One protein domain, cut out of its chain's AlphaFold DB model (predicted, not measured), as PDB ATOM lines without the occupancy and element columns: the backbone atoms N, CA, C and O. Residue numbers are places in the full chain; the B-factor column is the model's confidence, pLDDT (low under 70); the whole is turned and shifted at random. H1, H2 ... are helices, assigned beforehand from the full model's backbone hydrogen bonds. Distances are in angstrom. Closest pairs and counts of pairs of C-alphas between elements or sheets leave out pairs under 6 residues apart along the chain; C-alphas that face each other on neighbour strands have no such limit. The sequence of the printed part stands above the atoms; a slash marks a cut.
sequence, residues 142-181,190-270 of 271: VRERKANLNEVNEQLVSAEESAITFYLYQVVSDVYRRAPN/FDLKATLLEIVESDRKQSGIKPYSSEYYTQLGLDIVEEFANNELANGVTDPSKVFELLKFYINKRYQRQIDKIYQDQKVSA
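This is residues 142 to 181 and 190 to 270 of the 271 residues of an uncharacterized protein of Vibrio shilonii AK1 (UniProt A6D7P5). Two long helices, H1 and H4, make a narrow V, and the hairpin H2 and H3 covers its closed end, H3 crossing both. Residues 142 to 155 and 255 to 270 stick out. The printed part, 121 residues with four named helices, H1 to H4 in order, is all helix and loose: radius of gyration of the C-alphas 17.4 A, spans 59 by 30 by 24 A.

H1, residues 142 to 178, touches H4, residues 240 to 269, with 165 to 176 alone, at a shallow tilt of 20 degrees, opposite ways; the closest C-alphas, Val 172 and Val 243, are 6.0 A apart. H3, residues 214 to 231, touches H1's residues 160 to 168 alone at a steep tilt of 59 degrees, closest C-alphas Ile 164 and Gly 221, 5.2 A. H2, residues 192 to 203, forms a hairpin with H3, closest C-alphas Lys 193 and Ala 229, 5.4 A. Every O i to N i+4 pair is within hydrogen-bond range in H1, H2 and H3; in H4, 21 of 26.

H1 runs 53.7 A from C-alpha 142 at (71.417, 4.270, -33.966), H2 16.7 A, H3 25.8 A, and H4 46.4 A to C-alpha 269 at (67.018, 18.172, -45.462).

Residues 182 to 189 are cut out, with C-alphas 181 and 190 10.5 A apart. Links H2 to H3 and H3 to H4 are short. The pLDDT is under 70 at residues 180 to 181, 206 to 207, 236 and 267 to 270.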
ATOM      1  N   VAL A 142      71.816   2.911 -33.568       95.75
ATOM      2  CA  VAL A 142      71.417   4.270 -33.966       95.75
ATOM      3  C   VAL A 142      69.960   4.293 -34.427       95.75
ATOM      4  O   VAL A 142      69.223   5.212 -34.065       95.75
ATOM      5  N   ARG A 143      69.524   3.284 -35.188       94.19
ATOM      6  CA  ARG A 143      68.133   3.152 -35.637       94.19
ATOM      7  C   ARG A 143      67.174   3.005 -34.459       94.19
ATOM      8  O   ARG A 143      66.187   3.735 -34.401       94.19
ATOM      9  N   GLU A 144      67.493   2.122 -33.519       97.06
ATOM     10  CA  GLU A 144      66.712   1.891 -32.304       97.06
ATOM     11  C   GLU A 144      66.630   3.163 -31.454       97.06
ATOM     12  O   GLU A 144      65.544   3.618 -31.104       97.06
ATOM     13  N   ARG A 145      67.768   3.823 -31.201       95.62
ATOM     14  CA  ARG A 145      67.790   5.087 -30.450       95.62
ATOM     15  C   ARG A 145      66.973   6.180 -31.125       95.62
ATOM     16  O   ARG A 145      66.310   6.943 -30.429       95.62
ATOM     17  N   LYS A 146      66.999   6.264 -32.457       94.75
ATOM     18  CA  LYS A 146      66.179   7.219 -33.211       94.75
ATOM     19  C   LYS A 146      64.686   6.912 -33.069       94.75
ATOM     20  O   LYS A 146      63.905   7.840 -32.893       94.75
ATOM     21  N   ALA A 147      64.298   5.638 -33.123       92.94
ATOM     22  CA  ALA A 147      62.913   5.229 -32.899       92.94
ATOM     23  C   ALA A 147      62.448   5.583 -31.478       92.94
ATOM     24  O   ALA A 147      61.427   6.248 -31.327       92.94
ATOM     25  N   ASN A 148      63.253   5.258 -30.462       96.00
ATOM     26  CA  ASN A 148      62.952   5.583 -29.066       96.00
ATOM     27  C   ASN A 148      62.857   7.100 -28.837       96.00
ATOM     28  O   ASN A 148      61.977   7.565 -28.121       96.00
ATOM     29  N   LEU A 149      63.743   7.890 -29.457       94.12
ATOM     30  CA  LEU A 149      63.684   9.352 -29.389       94.12
ATOM     31  C   LEU A 149      62.371   9.883 -29.979       94.12
ATOM     32  O   LEU A 149      61.747  10.756 -29.381       94.12
ATOM     33  N   ASN A 150      61.954   9.357 -31.134       90.44
ATOM     34  CA  ASN A 150      60.699   9.751 -31.764       90.44
ATOM     35  C   ASN A 150      59.499   9.403 -30.879       90.44
ATOM     36  O   ASN A 150      58.642  10.257 -30.676       90.44
ATOM     37  N   GLU A 151      59.470   8.200 -30.303       94.56
ATOM     38  CA  GLU A 151      58.402   7.774 -29.395       94.56
ATOM     39  C   GLU A 151      58.326   8.675 -28.155       94.56
ATOM     40  O   GLU A 151      57.260   9.194 -27.823       94.56
ATOM     41  N   VAL A 152      59.460   8.932 -27.495       94.12
ATOM     42  CA  VAL A 152      59.516   9.837 -26.335       94.12
ATOM     43  C   VAL A 152      59.065  11.246 -26.719       94.12
ATOM     44  O   VAL A 152      58.369  11.900 -25.944       94.12
ATOM     45  N   ASN A 153      59.425  11.721 -27.910       90.12
ATOM     46  CA  ASN A 153      58.998  13.026 -28.398       90.12
ATOM     47  C   ASN A 153      57.481  13.082 -28.659       90.12
ATOM     48  O   ASN A 153      56.842  14.062 -28.288       90.12
ATOM     49  N   GLU A 154      56.890  12.041 -29.248       89.62
ATOM     50  CA  GLU A 154      55.435  11.940 -29.434       89.62
ATOM     51  C   GLU A 154      54.692  11.907 -28.094       89.62
ATOM     52  O   GLU A 154      53.709  12.630 -27.906       89.62
ATOM     53  N   GLN A 155      55.191  11.122 -27.134       91.12
ATOM     54  CA  GLN A 155      54.645  11.065 -25.778       91.12
ATOM     55  C   GLN A 155      54.740  12.420 -25.075       91.12
ATOM     56  O   GLN A 155      53.774  12.848 -24.442       91.12
ATOM     57  N   LEU A 156      55.877  13.111 -25.210       89.44
ATOM     58  CA  LEU A 156      56.063  14.442 -24.647       89.44
ATOM     59  C   LEU A 156      55.028  15.404 -25.224       89.44
ATOM     60  O   LEU A 156      54.263  15.967 -24.450       89.44
ATOM     61  N   VAL A 157      54.937  15.518 -26.554       87.31
ATOM     62  CA  VAL A 157      53.963  16.381 -27.249       87.31
ATOM     63  C   VAL A 157      52.530  16.091 -26.789       87.31
ATOM     64  O   VAL A 157      51.788  17.016 -26.462       87.31
ATOM     65  N   SER A 158      52.147  14.816 -26.691       89.62
ATOM     66  CA  SER A 158      50.821  14.419 -26.201       89.62
ATOM     67  C   SER A 158      50.571  14.839 -24.745       89.62
ATOM     68  O   SER A 158      49.475  15.300 -24.403       89.62
ATOM     69  N   ALA A 159      51.584  14.727 -23.883       89.06
ATOM     70  CA  ALA A 159      51.504  15.167 -22.495       89.06
ATOM     71  C   ALA A 159      51.393  16.698 -22.381       89.06
ATOM     72  O   ALA A 159      50.560  17.180 -21.607       89.06
ATOM     73  N   GLU A 160      52.162  17.461 -23.171       88.62
ATOM     74  CA  GLU A 160      52.058  18.929 -23.216       88.62
ATOM     75  C   GLU A 160      50.638  19.356 -23.612       88.62
ATOM     76  O   GLU A 160      50.026  20.213 -22.974       88.62
ATOM     77  N   GLU A 161      50.085  18.720 -24.646       88.38
ATOM     78  CA  GLU A 161      48.746  19.005 -25.160       88.38
ATOM     79  C   GLU A 161      47.655  18.716 -24.138       88.38
ATOM     80  O   GLU A 161      46.731  19.514 -23.966       88.38
ATOM     81  N   SER A 162      47.772  17.589 -23.441       90.12
ATOM     82  CA  SER A 162      46.826  17.198 -22.400       90.12
ATOM     83  C   SER A 162      46.858  18.187 -21.234       90.12
ATOM     84  O   SER A 162      45.802  18.606 -20.762       90.12
ATOM     85  N   ALA A 163      48.052  18.616 -20.814       90.31
ATOM     86  CA  ALA A 163      48.225  19.574 -19.725       90.31
ATOM     87  C   ALA A 163      47.660  20.961 -20.070       90.31
ATOM     88  O   ALA A 163      46.913  21.536 -19.277       90.31
ATOM     89  N   ILE A 164      47.959  21.479 -21.268       89.81
ATOM     90  CA  ILE A 164      47.426  22.770 -21.731       89.81
ATOM     91  C   ILE A 164      45.904  22.689 -21.871       89.81
ATOM     92  O   ILE A 164      45.195  23.546 -21.356       89.81
ATOM     93  N   THR A 165      45.385  21.644 -22.518       90.12
ATOM     94  CA  THR A 165      43.939  21.470 -22.724       90.12
ATOM     95  C   THR A 165      43.195  21.379 -21.393       90.12
ATOM     96  O   THR A 165      42.156  22.018 -21.228       90.12
ATOM     97  N   PHE A 166      43.736  20.632 -20.425       91.94
ATOM     98  CA  PHE A 166      43.185  20.554 -19.075       91.94
ATOM     99  C   PHE A 166      43.093  21.937 -18.422       91.94
ATOM    100  O   PHE A 166      42.039  22.292 -17.898       91.94
ATOM    101  N   TYR A 167      44.153  22.742 -18.521       91.88
ATOM    102  CA  TYR A 167      44.143  24.109 -18.007       91.88
ATOM    103  C   TYR A 167      43.101  24.993 -18.711       91.88
ATOM    104  O   TYR A 167      42.323  25.677 -18.052       91.88
ATOM    105  N   LEU A 168      43.007  24.937 -20.044       91.06
ATOM    106  CA  LEU A 168      41.997  25.701 -20.788       91.06
ATOM    107  C   LEU A 168      40.568  25.319 -20.365       91.06
ATOM    108  O   LEU A 168      39.720  26.201 -20.234       91.06
ATOM    109  N   TYR A 169      40.295  24.039 -20.085       91.94
ATOM    110  CA  TYR A 169      39.007  23.614 -19.520       91.94
ATOM    111  C   TYR A 169      38.741  24.198 -18.129       91.94
ATOM    112  O   TYR A 169      37.601  24.567 -17.841       91.94
ATOM    113  N   GLN A 170      39.763  24.306 -17.274       90.81
ATOM    114  CA  GLN A 170      39.627  24.966 -15.971       90.81
ATOM    115  C   GLN A 170      39.263  26.442 -16.139       90.81
ATOM    116  O   GLN A 170      38.321  26.902 -15.502       90.81
ATOM    117  N   VAL A 171      39.921  27.152 -17.061       89.62
ATOM    118  CA  VAL A 171      39.608  28.555 -17.373       89.62
ATOM    119  C   VAL A 171      38.178  28.701 -17.896       89.62
ATOM    120  O   VAL A 171      37.434  29.547 -17.408       89.62
ATOM    121  N   VAL A 172      37.751  27.848 -18.834       89.25
ATOM    122  CA  VAL A 172      36.362  27.815 -19.330       89.25
ATOM    123  C   VAL A 172      35.376  27.620 -18.173       89.25
ATOM    124  O   VAL A 172      34.410  28.372 -18.048       89.25
ATOM    125  N   SER A 173      35.632  26.644 -17.298       89.38
ATOM    126  CA  SER A 173      34.798  26.377 -16.122       89.38
ATOM    127  C   SER A 173      34.763  27.565 -15.154       89.38
ATOM    128  O   SER A 173      33.711  27.878 -14.593       89.38
ATOM    129  N   ASP A 174      35.893  28.239 -14.954       87.50
ATOM    130  CA  ASP A 174      36.011  29.391 -14.067       87.50
ATOM    131  C   ASP A 174      35.268  30.611 -14.596       87.50
ATOM    132  O   ASP A 174      34.569  31.274 -13.829       87.50
ATOM    133  N   VAL A 175      35.338  30.858 -15.903       86.62
ATOM    134  CA  VAL A 175      34.544  31.890 -16.575       86.62
ATOM    135  C   VAL A 175      33.053  31.623 -16.397       86.62
ATOM    136  O   VAL A 175      32.322  32.527 -16.004       86.62
ATOM    137  N   TYR A 176      32.596  30.384 -16.599       85.25
ATOM    138  CA  TYR A 176      31.188  30.021 -16.400       85.25
ATOM    139  C   TYR A 176      30.723  30.163 -14.948       85.25
ATOM    140  O   TYR A 176      29.583  30.545 -14.703       85.25
ATOM    141  N   ARG A 177      31.601  29.885 -13.982       83.81
ATOM    142  CA  ARG A 177      31.318  30.080 -12.555       83.81
ATOM    143  C   ARG A 177      31.236  31.562 -12.171       83.81
ATOM    144  O   ARG A 177      30.488  31.901 -11.257       83.81
ATOM    145  N   ARG A 178      32.025  32.422 -12.825       82.88
ATOM    146  CA  ARG A 178      32.049  33.881 -12.607       82.88
ATOM    147  C   ARG A 178      30.975  34.620 -13.408       82.88
ATOM    148  O   ARG A 178      30.613  35.734 -13.035       82.88
ATOM    149  N   ALA A 179      30.462  34.021 -14.482       79.75
ATOM    150  CA  ALA A 179      29.354  34.573 -15.241       79.75
ATOM    151  C   ALA A 179      28.110  34.686 -14.337       79.75
ATOM    152  O   ALA A 179      27.787  33.745 -13.606       79.75
ATOM    153  N   PRO A 180      27.405  35.828 -14.345       66.88
ATOM    154  CA  PRO A 180      26.228  36.005 -13.514       66.88
ATOM    155  C   PRO A 180      25.159  34.998 -13.942       66.88
ATOM    156  O   PRO A 180      24.655  35.044 -15.064       66.88
ATOM    157  N   ASN A 181      24.773  34.099 -13.032       58.56
ATOM    158  CA  ASN A 181      23.511  33.381 -13.171       58.56
ATOM    159  C   ASN A 181      22.428  34.453 -13.302       58.56
ATOM    160  O   ASN A 181      22.296  35.295 -12.413       58.56
ATOM    161  N   PHE A 190      28.488  41.656 -17.506       79.06
ATOM    162  CA  PHE A 190      29.591  40.700 -17.545       79.06
ATOM    163  C   PHE A 190      30.448  40.966 -18.782       79.06
ATOM    164  O   PHE A 190      29.933  40.907 -19.890       79.06
ATOM    165  N   ASP A 191      31.742  41.228 -18.603       85.50
ATOM    166  CA  ASP A 191      32.697  41.356 -19.705       85.50
ATOM    167  C   ASP A 191      33.618  40.130 -19.715       85.50
ATOM    168  O   ASP A 191      34.447  39.928 -18.818       85.50
ATOM    169  N   LEU A 192      33.461  39.295 -20.744       83.56
ATOM    170  CA  LEU A 192      34.237  38.073 -20.931       83.56
ATOM    171  C   LEU A 192      35.736  38.363 -21.057       83.56
ATOM    172  O   LEU A 192      36.555  37.634 -20.498       83.56
ATOM    173  N   LYS A 193      36.108  39.429 -21.773       87.94
ATOM    174  CA  LYS A 193      37.508  39.788 -22.004       87.94
ATOM    175  C   LYS A 193      38.168  40.232 -20.707       87.94
ATOM    176  O   LYS A 193      39.251  39.750 -20.385       87.94
ATOM    177  N   ALA A 194      37.499  41.094 -19.942       86.69
ATOM    178  CA  ALA A 194      37.997  41.527 -18.636       86.69
ATOM    179  C   ALA A 194      38.138  40.344 -17.662       86.69
ATOM    180  O   ALA A 194      39.149  40.229 -16.978       86.69
ATOM    181  N   THR A 195      37.165  39.425 -17.662       85.75
ATOM    182  CA  THR A 195      37.184  38.221 -16.812       85.75
ATOM    183  C   THR A 195      38.346  37.286 -17.165       85.75
ATOM    184  O   THR A 195      39.007  36.758 -16.273       85.75
ATOM    185  N   LEU A 196      38.625  37.081 -18.456       86.81
ATOM    186  CA  LEU A 196      39.754  36.262 -18.899       86.81
ATOM    187  C   LEU A 196      41.098  36.889 -18.521       86.81
ATOM    188  O   LEU A 196      41.966  36.180 -18.022       86.81
ATOM    189  N   LEU A 197      41.264  38.201 -18.713       89.00
ATOM    190  CA  LEU A 197      42.491  38.908 -18.335       89.00
ATOM    191  C   LEU A 197      42.713  38.908 -16.816       89.00
ATOM    192  O   LEU A 197      43.839  38.710 -16.375       89.00
ATOM    193  N   GLU A 198      41.651  39.023 -16.015       89.25
ATOM    194  CA  GLU A 198      41.736  38.884 -14.556       89.25
ATOM    195  C   GLU A 198      42.206  37.479 -14.143       89.25
ATOM    196  O   GLU A 198      43.062  37.345 -13.266       89.25
ATOM    197  N   ILE A 199      41.685  36.420 -14.781       86.88
ATOM    198  CA  ILE A 199      42.167  35.046 -14.561       86.88
ATOM    199  C   ILE A 199      43.660  34.964 -14.902       86.88
ATOM    200  O   ILE A 199      44.434  34.443 -14.094       86.88
ATOM    201  N   VAL A 200      44.075  35.542 -16.040       87.94
ATOM    202  CA  VAL A 200      45.485  35.555 -16.446       87.94
ATOM    203  C   VAL A 200      46.372  36.235 -15.409       87.94
ATOM    204  O   VAL A 200      47.396  35.681 -15.017       87.94
ATOM    205  N   GLU A 201      45.981  37.415 -14.942       87.88
ATOM    206  CA  GLU A 201      46.737  38.168 -13.943       87.88
ATOM    207  C   GLU A 201      46.808  37.441 -12.595       87.88
ATOM    208  O   GLU A 201      47.847  37.490 -11.933       87.88
ATOM    209  N   SER A 202      45.742  36.734 -12.201       86.75
ATOM    210  CA  SER A 202      45.685  36.021 -10.920       86.75
ATOM    211  C   SER A 202      46.577  34.776 -10.867       86.75
ATOM    212  O   SER A 202      47.202  34.513  -9.837       86.75
ATOM    213  N   ASP A 203      46.686  34.048 -11.981       85.19
ATOM    214  CA  ASP A 203      47.392  32.762 -12.047       85.19
ATOM    215  C   ASP A 203      48.832  32.891 -12.595       85.19
ATOM    216  O   ASP A 203      49.627  31.939 -12.552       85.19
ATOM    217  N   ARG A 204      49.218  34.072 -13.098       85.94
ATOM    218  CA  ARG A 204      50.562  34.339 -13.632       85.94
ATOM    219  C   ARG A 204      51.602  34.426 -12.510       85.94
ATOM    220  O   ARG A 204      51.601  35.329 -11.675       85.94
ATOM    221  N   LYS A 205      52.562  33.494 -12.517       78.62
ATOM    222  CA  LYS A 205      53.696  33.478 -11.575       78.62
ATOM    223  C   LYS A 205      54.854  34.322 -12.111       78.62
ATOM    224  O   LYS A 205      55.226  34.200 -13.273       78.62
ATOM    225  N   GLN A 206      55.466  35.144 -11.256       67.50
ATOM    226  CA  GLN A 206      56.432  36.166 -11.687       67.50
ATOM    227  C   GLN A 206      57.873  35.670 -11.936       67.50
ATOM    228  O   GLN A 206      58.634  36.399 -12.563       67.50
ATOM    229  N   SER A 207      58.297  34.475 -11.490       67.31
ATOM    230  CA  SER A 207      59.597  33.890 -11.897       67.31
ATOM    231  C   SER A 207      59.820  32.449 -11.406       67.31
ATOM    232  O   SER A 207      59.194  32.004 -10.447       67.31
ATOM    233  N   GLY A 208      60.756  31.733 -12.053       74.19
ATOM    234  CA  GLY A 208      61.346  30.485 -11.538       74.19
ATOM    235  C   GLY A 208      60.722  29.171 -12.019       74.19
ATOM    236  O   GLY A 208      60.913  28.139 -11.379       74.19
ATOM    237  N   ILE A 209      59.981  29.177 -13.128       80.75
ATOM    238  CA  ILE A 209      59.273  27.982 -13.601       80.75
ATOM    239  C   ILE A 209      60.244  26.985 -14.239       80.75
ATOM    240  O   ILE A 209      60.953  27.293 -15.199       80.75
ATOM    241  N   LYS A 210      60.246  25.756 -13.721       85.00
ATOM    242  CA  LYS A 210      61.031  24.656 -14.285       85.00
ATOM    243  C   LYS A 210      60.441  24.233 -15.643       85.00
ATOM    244  O   LYS A 210      59.233  23.978 -15.695       85.00
ATOM    245  N   PRO A 211      61.253  24.087 -16.710       81.75
ATOM    246  CA  PRO A 211      60.784  23.580 -17.999       81.75
ATOM    247  C   PRO A 211      60.069  22.232 -17.860       81.75
ATOM    248  O   PRO A 211      60.481  21.397 -17.050       81.75
ATOM    249  N   TYR A 212      59.005  22.036 -18.642       79.44
ATOM    250  CA  TYR A 212      58.192  20.809 -18.672       79.44
ATOM    251  C   TYR A 212      57.516  20.433 -17.339       79.44
ATOM    252  O   TYR A 212      57.064  19.303 -17.161       79.44
ATOM    253  N   SER A 213      57.439  21.361 -16.381       85.12
ATOM    254  CA  SER A 213      56.636  21.186 -15.166       85.12
ATOM    255  C   SER A 213      55.152  21.463 -15.426       85.12
ATOM    256  O   SER A 213      54.791  22.109 -16.407       85.12
ATOM    257  N   SER A 214      54.272  21.039 -14.513       82.56
ATOM    258  CA  SER A 214      52.848  21.410 -14.578       82.56
ATOM    259  C   SER A 214      52.663  22.928 -14.665       82.56
ATOM    260  O   SER A 214      51.844  23.405 -15.437       82.56
ATOM    261  N   GLU A 215      53.466  23.686 -13.915       86.00
ATOM    262  CA  GLU A 215      53.410  25.151 -13.888       86.00
ATOM    263  C   GLU A 215      53.855  25.777 -15.213       86.00
ATOM    264  O   GLU A 215      53.335  26.815 -15.610       86.00
ATOM    265  N   TYR A 216      54.786  25.130 -15.921       86.25
ATOM    266  CA  TYR A 216      55.213  25.536 -17.259       86.25
ATOM    267  C   TYR A 216      54.067  25.443 -18.268       86.25
ATOM    268  O   TYR A 216      53.812  26.402 -18.994       86.25
ATOM    269  N   TYR A 217      53.323  24.335 -18.273       86.44
ATOM    270  CA  TYR A 217      52.167  24.192 -19.163       86.44
ATOM    271  C   TYR A 217      51.007  25.109 -18.771       86.44
ATOM    272  O   TYR A 217      50.309  25.602 -19.654       86.44
ATOM    273  N   THR A 218      50.839  25.404 -17.479       87.00
ATOM    274  CA  THR A 218      49.908  26.439 -17.009       87.00
ATOM    275  C   THR A 218      50.268  27.812 -17.573       87.00
ATOM    276  O   THR A 218      49.386  28.493 -18.083       87.00
ATOM    277  N   GLN A 219      51.547  28.207 -17.565       88.50
ATOM    278  CA  GLN A 219      51.957  29.477 -18.180       88.50
ATOM    279  C   GLN A 219      51.745  29.496 -19.695       88.50
ATOM    280  O   GLN A 219      51.223  30.471 -20.222       88.50
ATOM    281  N   LEU A 220      52.047  28.401 -20.397       87.88
ATOM    282  CA  LEU A 220      51.731  28.307 -21.826       87.88
ATOM    283  C   LEU A 220      50.224  28.439 -22.090       87.88
ATOM    284  O   LEU A 220      49.820  29.090 -23.050       87.88
ATOM    285  N   GLY A 221      49.396  27.829 -21.239       89.25
ATOM    286  CA  GLY A 221      47.944  27.970 -21.275       89.25
ATOM    287  C   GLY A 221      47.485  29.406 -21.019       89.25
ATOM    288  O   GLY A 221      46.623  29.901 -21.739       89.25
ATOM    289  N   LEU A 222      48.090  30.094 -20.049       90.50
ATOM    290  CA  LEU A 222      47.840  31.505 -19.742       90.50
ATOM    291  C   LEU A 222      48.145  32.418 -20.928       90.50
ATOM    292  O   LEU A 222      47.312  33.247 -21.282       90.50
ATOM    293  N   ASP A 223      49.284  32.218 -21.587       90.69
ATOM    294  CA  ASP A 223      49.660  32.992 -22.771       90.69
ATOM    295  C   ASP A 223      48.659  32.777 -23.921       90.69
ATOM    296  O   ASP A 223      48.334  33.705 -24.661       90.69
ATOM    297  N   ILE A 224      48.121  31.559 -24.068       91.50
ATOM    298  CA  ILE A 224      47.064  31.261 -25.049       91.50
ATOM    299  C   ILE A 224      45.762  31.992 -24.698       91.50
ATOM    300  O   ILE A 224      45.116  32.531 -25.596       91.50
ATOM    301  N   VAL A 225      45.378  32.014 -23.419       91.12
ATOM    302  CA  VAL A 225      44.179  32.718 -22.937       91.12
ATOM    303  C   VAL A 225      44.305  34.224 -23.149       91.12
ATOM    304  O   VAL A 225      43.373  34.845 -23.657       91.12
ATOM    305  N   GLU A 226      45.454  34.802 -22.802       91.31
ATOM    306  CA  GLU A 226      45.740  36.225 -22.992       91.31
ATOM    307  C   GLU A 226      45.684  36.607 -24.473       91.31
ATOM    308  O   GLU A 226      45.049  37.593 -24.847       91.31
ATOM    309  N   GLU A 227      46.305  35.804 -25.339       91.00
ATOM    310  CA  GLU A 227      46.295  36.055 -26.777       91.00
ATOM    311  C   GLU A 227      44.886  35.945 -27.370       91.00
ATOM    312  O   GLU A 227      44.488  36.802 -28.157       91.00
ATOM    313  N   PHE A 228      44.104  34.943 -26.957       92.31
ATOM    314  CA  PHE A 228      42.704  34.810 -27.362       92.31
ATOM    315  C   PHE A 228      41.871  36.019 -26.916       92.31
ATOM    316  O   PHE A 228      41.153  36.613 -27.722       92.31
ATOM    317  N   ALA A 229      42.000  36.431 -25.651       89.00
ATOM    318  CA  ALA A 229      41.269  37.570 -25.104       89.00
ATOM    319  C   ALA A 229      41.596  38.882 -25.835       89.00
ATOM    320  O   ALA A 229      40.722  39.728 -26.025       89.00
ATOM    321  N   ASN A 230      42.844  39.051 -26.269       89.44
ATOM    322  CA  ASN A 230      43.284  40.259 -26.956       89.44
ATOM    323  C   ASN A 230      42.950  40.269 -28.453       89.44
ATOM    324  O   ASN A 230      42.583  41.326 -28.967       89.44
ATOM    325  N   ASN A 231      43.050  39.124 -29.131       87.31
ATOM    326  CA  ASN A 231      42.952  39.052 -30.592       87.31
ATOM    327  C   ASN A 231      41.559  38.667 -31.102       87.31
ATOM    328  O   ASN A 231      41.156  39.148 -32.158       87.31
ATOM    329  N   GLU A 232      40.819  37.829 -30.373       87.31
ATOM    330  CA  GLU A 232      39.540  37.271 -30.842       87.31
ATOM    331  C   GLU A 232      38.320  37.941 -30.188       87.31
ATOM    332  O   GLU A 232      37.221  37.932 -30.748       87.31
ATOM    333  N   LEU A 233      38.486  38.569 -29.016       86.19
ATOM    334  CA  LEU A 233      37.388  39.224 -28.300       86.19
ATOM    335  C   LEU A 233      37.405  40.751 -28.460       86.19
ATOM    336  O   LEU A 233      38.336  41.456 -28.049       86.19
ATOM    337  N   ALA A 234      36.303  41.281 -28.998       80.94
ATOM    338  CA  ALA A 234      35.982  42.703 -28.920       80.94
ATOM    339  C   ALA A 234      35.669  43.116 -27.469       80.94
ATOM    340  O   ALA A 234      35.273  42.293 -26.643       80.94
ATOM    341  N   ASN A 235      35.831  44.400 -27.149       75.06
ATOM    342  CA  ASN A 235      35.508  44.916 -25.815       75.06
ATOM    343  C   ASN A 235      33.989  44.839 -25.560       75.06
ATOM    344  O   ASN A 235      33.210  45.129 -26.471       75.06
ATOM    345  N   GLY A 236      33.571  44.479 -24.339       69.25
ATOM    346  CA  GLY A 236      32.153  44.403 -23.965       69.25
ATOM    347  C   GLY A 236      31.412  43.162 -24.479       69.25
ATOM    348  O   GLY A 236      30.192  43.184 -24.616       69.25
ATOM    349  N   VAL A 237      32.119  42.075 -24.805       79.94
ATOM    350  CA  VAL A 237      31.476  40.792 -25.130       79.94
ATOM    351  C   VAL A 237      30.894  40.179 -23.857       79.94
ATOM    352  O   VAL A 237      31.633  39.806 -22.950       79.94
ATOM    353  N   THR A 238      29.569  40.032 -23.826       79.44
ATOM    354  CA  THR A 238      28.822  39.579 -22.642       79.44
ATOM    355  C   THR A 238      28.366  38.120 -22.694       79.44
ATOM    356  O   THR A 238      27.837  37.608 -21.712       79.44
ATOM    357  N   ASP A 239      28.565  37.426 -23.818       82.62
ATOM    358  CA  ASP A 239      28.198  36.015 -23.964       82.62
ATOM    359  C   ASP A 239      29.329  35.104 -23.451       82.62
ATOM    360  O   ASP A 239      30.357  34.981 -24.129       82.62
ATOM    361  N   PRO A 240      29.163  34.427 -22.296       80.19
ATOM    362  CA  PRO A 240      30.175  33.517 -21.767       80.19
ATOM    363  C   PRO A 240      30.406  32.306 -22.678       80.19
ATOM    364  O   PRO A 240      31.479  31.716 -22.626       80.19
ATOM    365  N   SER A 241      29.466  31.965 -23.567       83.50
ATOM    366  CA  SER A 241      29.586  30.823 -24.487       83.50
ATOM    367  C   SER A 241      30.722  30.975 -25.489       83.50
ATOM    368  O   SER A 241      31.278  29.975 -25.947       83.50
ATOM    369  N   LYS A 242      31.145  32.211 -25.767       86.50
ATOM    370  CA  LYS A 242      32.312  32.477 -26.613       86.50
ATOM    371  C   LYS A 242      33.625  31.991 -26.007       86.50
ATOM    372  O   LYS A 242      34.578  31.778 -26.747       86.50
ATOM    373  N   VAL A 243      33.688  31.718 -24.699       85.75
ATOM    374  CA  VAL A 243      34.883  31.117 -24.086       85.75
ATOM    375  C   VAL A 243      35.182  29.720 -24.643       85.75
ATOM    376  O   VAL A 243      36.336  29.307 -24.662       85.75
ATOM    377  N   PHE A 244      34.186  28.993 -25.167       86.81
ATOM    378  CA  PHE A 244      34.421  27.698 -25.815       86.81
ATOM    379  C   PHE A 244      35.221  27.815 -27.121       86.81
ATOM    380  O   PHE A 244      35.847  26.842 -27.550       86.81
ATOM    381  N   GLU A 245      35.264  29.001 -27.736       90.31
ATOM    382  CA  GLU A 245      36.092  29.254 -28.918       90.31
ATOM    383  C   GLU A 245      37.593  29.239 -28.587       90.31
ATOM    384  O   GLU A 245      38.396  28.956 -29.475       90.31
ATOM    385  N   LEU A 246      37.979  29.402 -27.314       87.75
ATOM    386  CA  LEU A 246      39.362  29.302 -26.831       87.75
ATOM    387  C   LEU A 246      40.011  27.951 -27.172       87.75
ATOM    388  O   LEU A 246      41.161  27.894 -27.607       87.75
ATOM    389  N   LEU A 247      39.267  26.849 -27.023       86.25
ATOM    390  CA  LEU A 247      39.758  25.511 -27.376       86.25
ATOM    391  C   LEU A 247      39.985  25.391 -28.887       86.25
ATOM    392  O   LEU A 247      40.975  24.815 -29.335       86.25
ATOM    393  N   LYS A 248      39.087  25.981 -29.681       88.19
ATOM    394  CA  LYS A 248      39.188  25.999 -31.143       88.19
ATOM    395  C   LYS A 248      40.371  26.855 -31.605       88.19
ATOM    396  O   LYS A 248      41.114  26.444 -32.495       88.19
ATOM    397  N   PHE A 249      40.585  27.998 -30.956       90.19
ATOM    398  CA  PHE A 249      41.730  28.879 -31.162       90.19
ATOM    399  C   PHE A 249      43.055  28.160 -30.874       90.19
ATOM    400  O   PHE A 249      43.957  28.158 -31.715       90.19
ATOM    401  N   TYR A 250      43.147  27.458 -29.739       89.25
ATOM    402  CA  TYR A 250      44.321  26.656 -29.391       89.25
ATOM    403  C   TYR A 250      44.624  25.571 -30.436       89.25
ATOM    404  O   TYR A 250      45.763  25.455 -30.898       89.25
ATOM    405  N   ILE A 251      43.606  24.812 -30.852       85.94
ATOM    406  CA  ILE A 251      43.744  23.765 -31.872       85.94
ATOM    407  C   ILE A 251      44.262  24.356 -33.193       85.94
ATOM    408  O   ILE A 251      45.211  23.829 -33.773       85.94
ATOM    409  N   ASN A 252      43.705  25.481 -33.649       87.62
ATOM    410  CA  ASN A 252      44.144  26.140 -34.884       87.62
ATOM    411  C   ASN A 252      45.604  26.607 -34.802       87.62
ATOM    412  O   ASN A 252      46.390  26.376 -35.723       87.62
ATOM    413  N   LYS A 253      45.994  27.215 -33.680       86.62
ATOM    414  CA  LYS A 253      47.363  27.686 -33.453       86.62
ATOM    415  C   LYS A 253      48.373  26.539 -33.411       86.62
ATOM    416  O   LYS A 253      49.488  26.667 -33.916       86.62
ATOM    417  N   ARG A 254      47.982  25.396 -32.847       83.81
ATOM    418  CA  ARG A 254      48.777  24.164 -32.879       83.81
ATOM    419  C   ARG A 254      49.017  23.694 -34.313       83.81
ATOM    420  O   ARG A 254      50.164  23.413 -34.653       83.81
ATOM    421  N   TYR A 255      47.973  23.615 -35.140       82.94
ATOM    422  CA  TYR A 255      48.118  23.184 -36.534       82.94
ATOM    423  C   TYR A 255      49.093  24.074 -37.307       82.94
ATOM    424  O   TYR A 255      49.967  23.555 -37.995       82.94
ATOM    425  N   GLN A 256      49.020  25.394 -37.122       83.00
ATOM    426  CA  GLN A 256      49.965  26.331 -37.740       83.00
ATOM    427  C   GLN A 256      51.415  26.049 -37.317       83.00
ATOM    428  O   GLN A 256      52.290  25.887 -38.164       83.00
ATOM    429  N   ARG A 257      51.666  25.846 -36.015       82.50
ATOM    430  CA  ARG A 257      53.007  25.492 -35.514       82.50
ATOM    431  C   ARG A 257      53.532  24.165 -36.074       82.50
ATOM    432  O   ARG A 257      54.736  24.029 -36.271       82.50
ATOM    433  N   GLN A 258      52.668  23.170 -36.283       80.50
ATOM    434  CA  GLN A 258      53.075  21.891 -36.879       80.50
ATOM    435  C   GLN A 258      53.453  22.055 -38.354       80.50
ATOM    436  O   GLN A 258      54.465  21.508 -38.787       80.50
ATOM    437  N   ILE A 259      52.681  22.846 -39.098       79.75
ATOM    438  CA  ILE A 259      52.964  23.173 -40.497       79.75
ATOM    439  C   ILE A 259      54.315  23.896 -40.616       79.75
ATOM    440  O   ILE A 259      55.159  23.481 -41.410       79.75
ATOM    441  N   ASP A 260      54.570  24.900 -39.775       82.50
ATOM    442  CA  ASP A 260      55.835  25.645 -39.775       82.50
ATOM    443  C   ASP A 260      57.048  24.747 -39.493       82.50
ATOM    444  O   ASP A 260      58.086  24.883 -40.143       82.50
ATOM    445  N   LYS A 261      56.918  23.789 -38.562       79.88
ATOM    446  CA  LYS A 261      57.974  22.801 -38.278       79.88
ATOM    447  C   LYS A 261      58.272  21.922 -39.493       79.88
ATOM    448  O   LYS A 261      59.435  21.779 -39.859       79.88
ATOM    449  N   ILE A 262      57.237  21.410 -40.165       78.69
ATOM    450  CA  ILE A 262      57.390  20.588 -41.377       78.69
ATOM    451  C   ILE A 262      58.135  21.364 -42.472       78.69
ATOM    452  O   ILE A 262      59.038  20.819 -43.110       78.69
ATOM    453  N   TYR A 263      57.806  22.644 -42.672       77.31
ATOM    454  CA  TYR A 263      58.491  23.481 -43.659       77.31
ATOM    455  C   TYR A 263      59.968  23.733 -43.320       77.31
ATOM    456  O   TYR A 263      60.804  23.766 -44.225       77.31
ATOM    457  N   GLN A 264      60.316  23.890 -42.039       73.12
ATOM    458  CA  GLN A 264      61.712  24.060 -41.619       73.12
ATOM    459  C   GLN A 264      62.524  22.766 -41.781       73.12
ATOM    460  O   GLN A 264      63.629  22.809 -42.321       73.12
ATOM    461  N   ASP A 265      61.965  21.613 -41.413       73.38
ATOM    462  CA  ASP A 265      62.654  20.319 -41.513       73.38
ATOM    463  C   ASP A 265      62.932  19.914 -42.974       73.38
ATOM    464  O   ASP A 265      63.999  19.377 -43.297       73.38
ATOM    465  N   GLN A 266      62.010  20.231 -43.892       72.62
ATOM    466  CA  GLN A 266      62.216  20.033 -45.332       72.62
ATOM    467  C   GLN A 266      63.324  20.930 -45.895       72.62
ATOM    468  O   GLN A 266      64.107  20.489 -46.735       72.62
ATOM    469  N   LYS A 267      63.425  22.173 -45.414       69.88
ATOM    470  CA  LYS A 267      64.464  23.121 -45.833       69.88
ATOM    471  C   LYS A 267      65.860  22.695 -45.368       69.88
ATOM    472  O   LYS A 267      66.823  22.900 -46.098       69.88
ATOM    473  N   VAL A 268      65.965  22.092 -44.183       61.62
ATOM    474  CA  VAL A 268      67.229  21.572 -43.636       61.62
ATOM    475  C   VAL A 268      67.658  20.273 -44.326       61.62
ATOM    476  O   VAL A 268      68.846  20.056 -44.506       61.62
ATOM    477  N   SER A 269      66.714  19.437 -44.766       54.78
ATOM    478  CA  SER A 269      67.018  18.172 -45.462       54.78
ATOM    479  C   SER A 269      67.432  18.344 -46.935       54.78
ATOM    480  O   SER A 269      67.855  17.375 -47.564       54.78
ATOM    481  N   ALA A 270      67.270  19.543 -47.501       55.06
ATOM    482  CA  ALA A 270      67.618  19.880 -48.885       55.06
ATOM    483  C   ALA A 270      68.979  20.597 -49.032       55.06
ATOM    484  O   ALA A 270      69.378  20.906 -50.156       55.06
TER     485      ALA A 270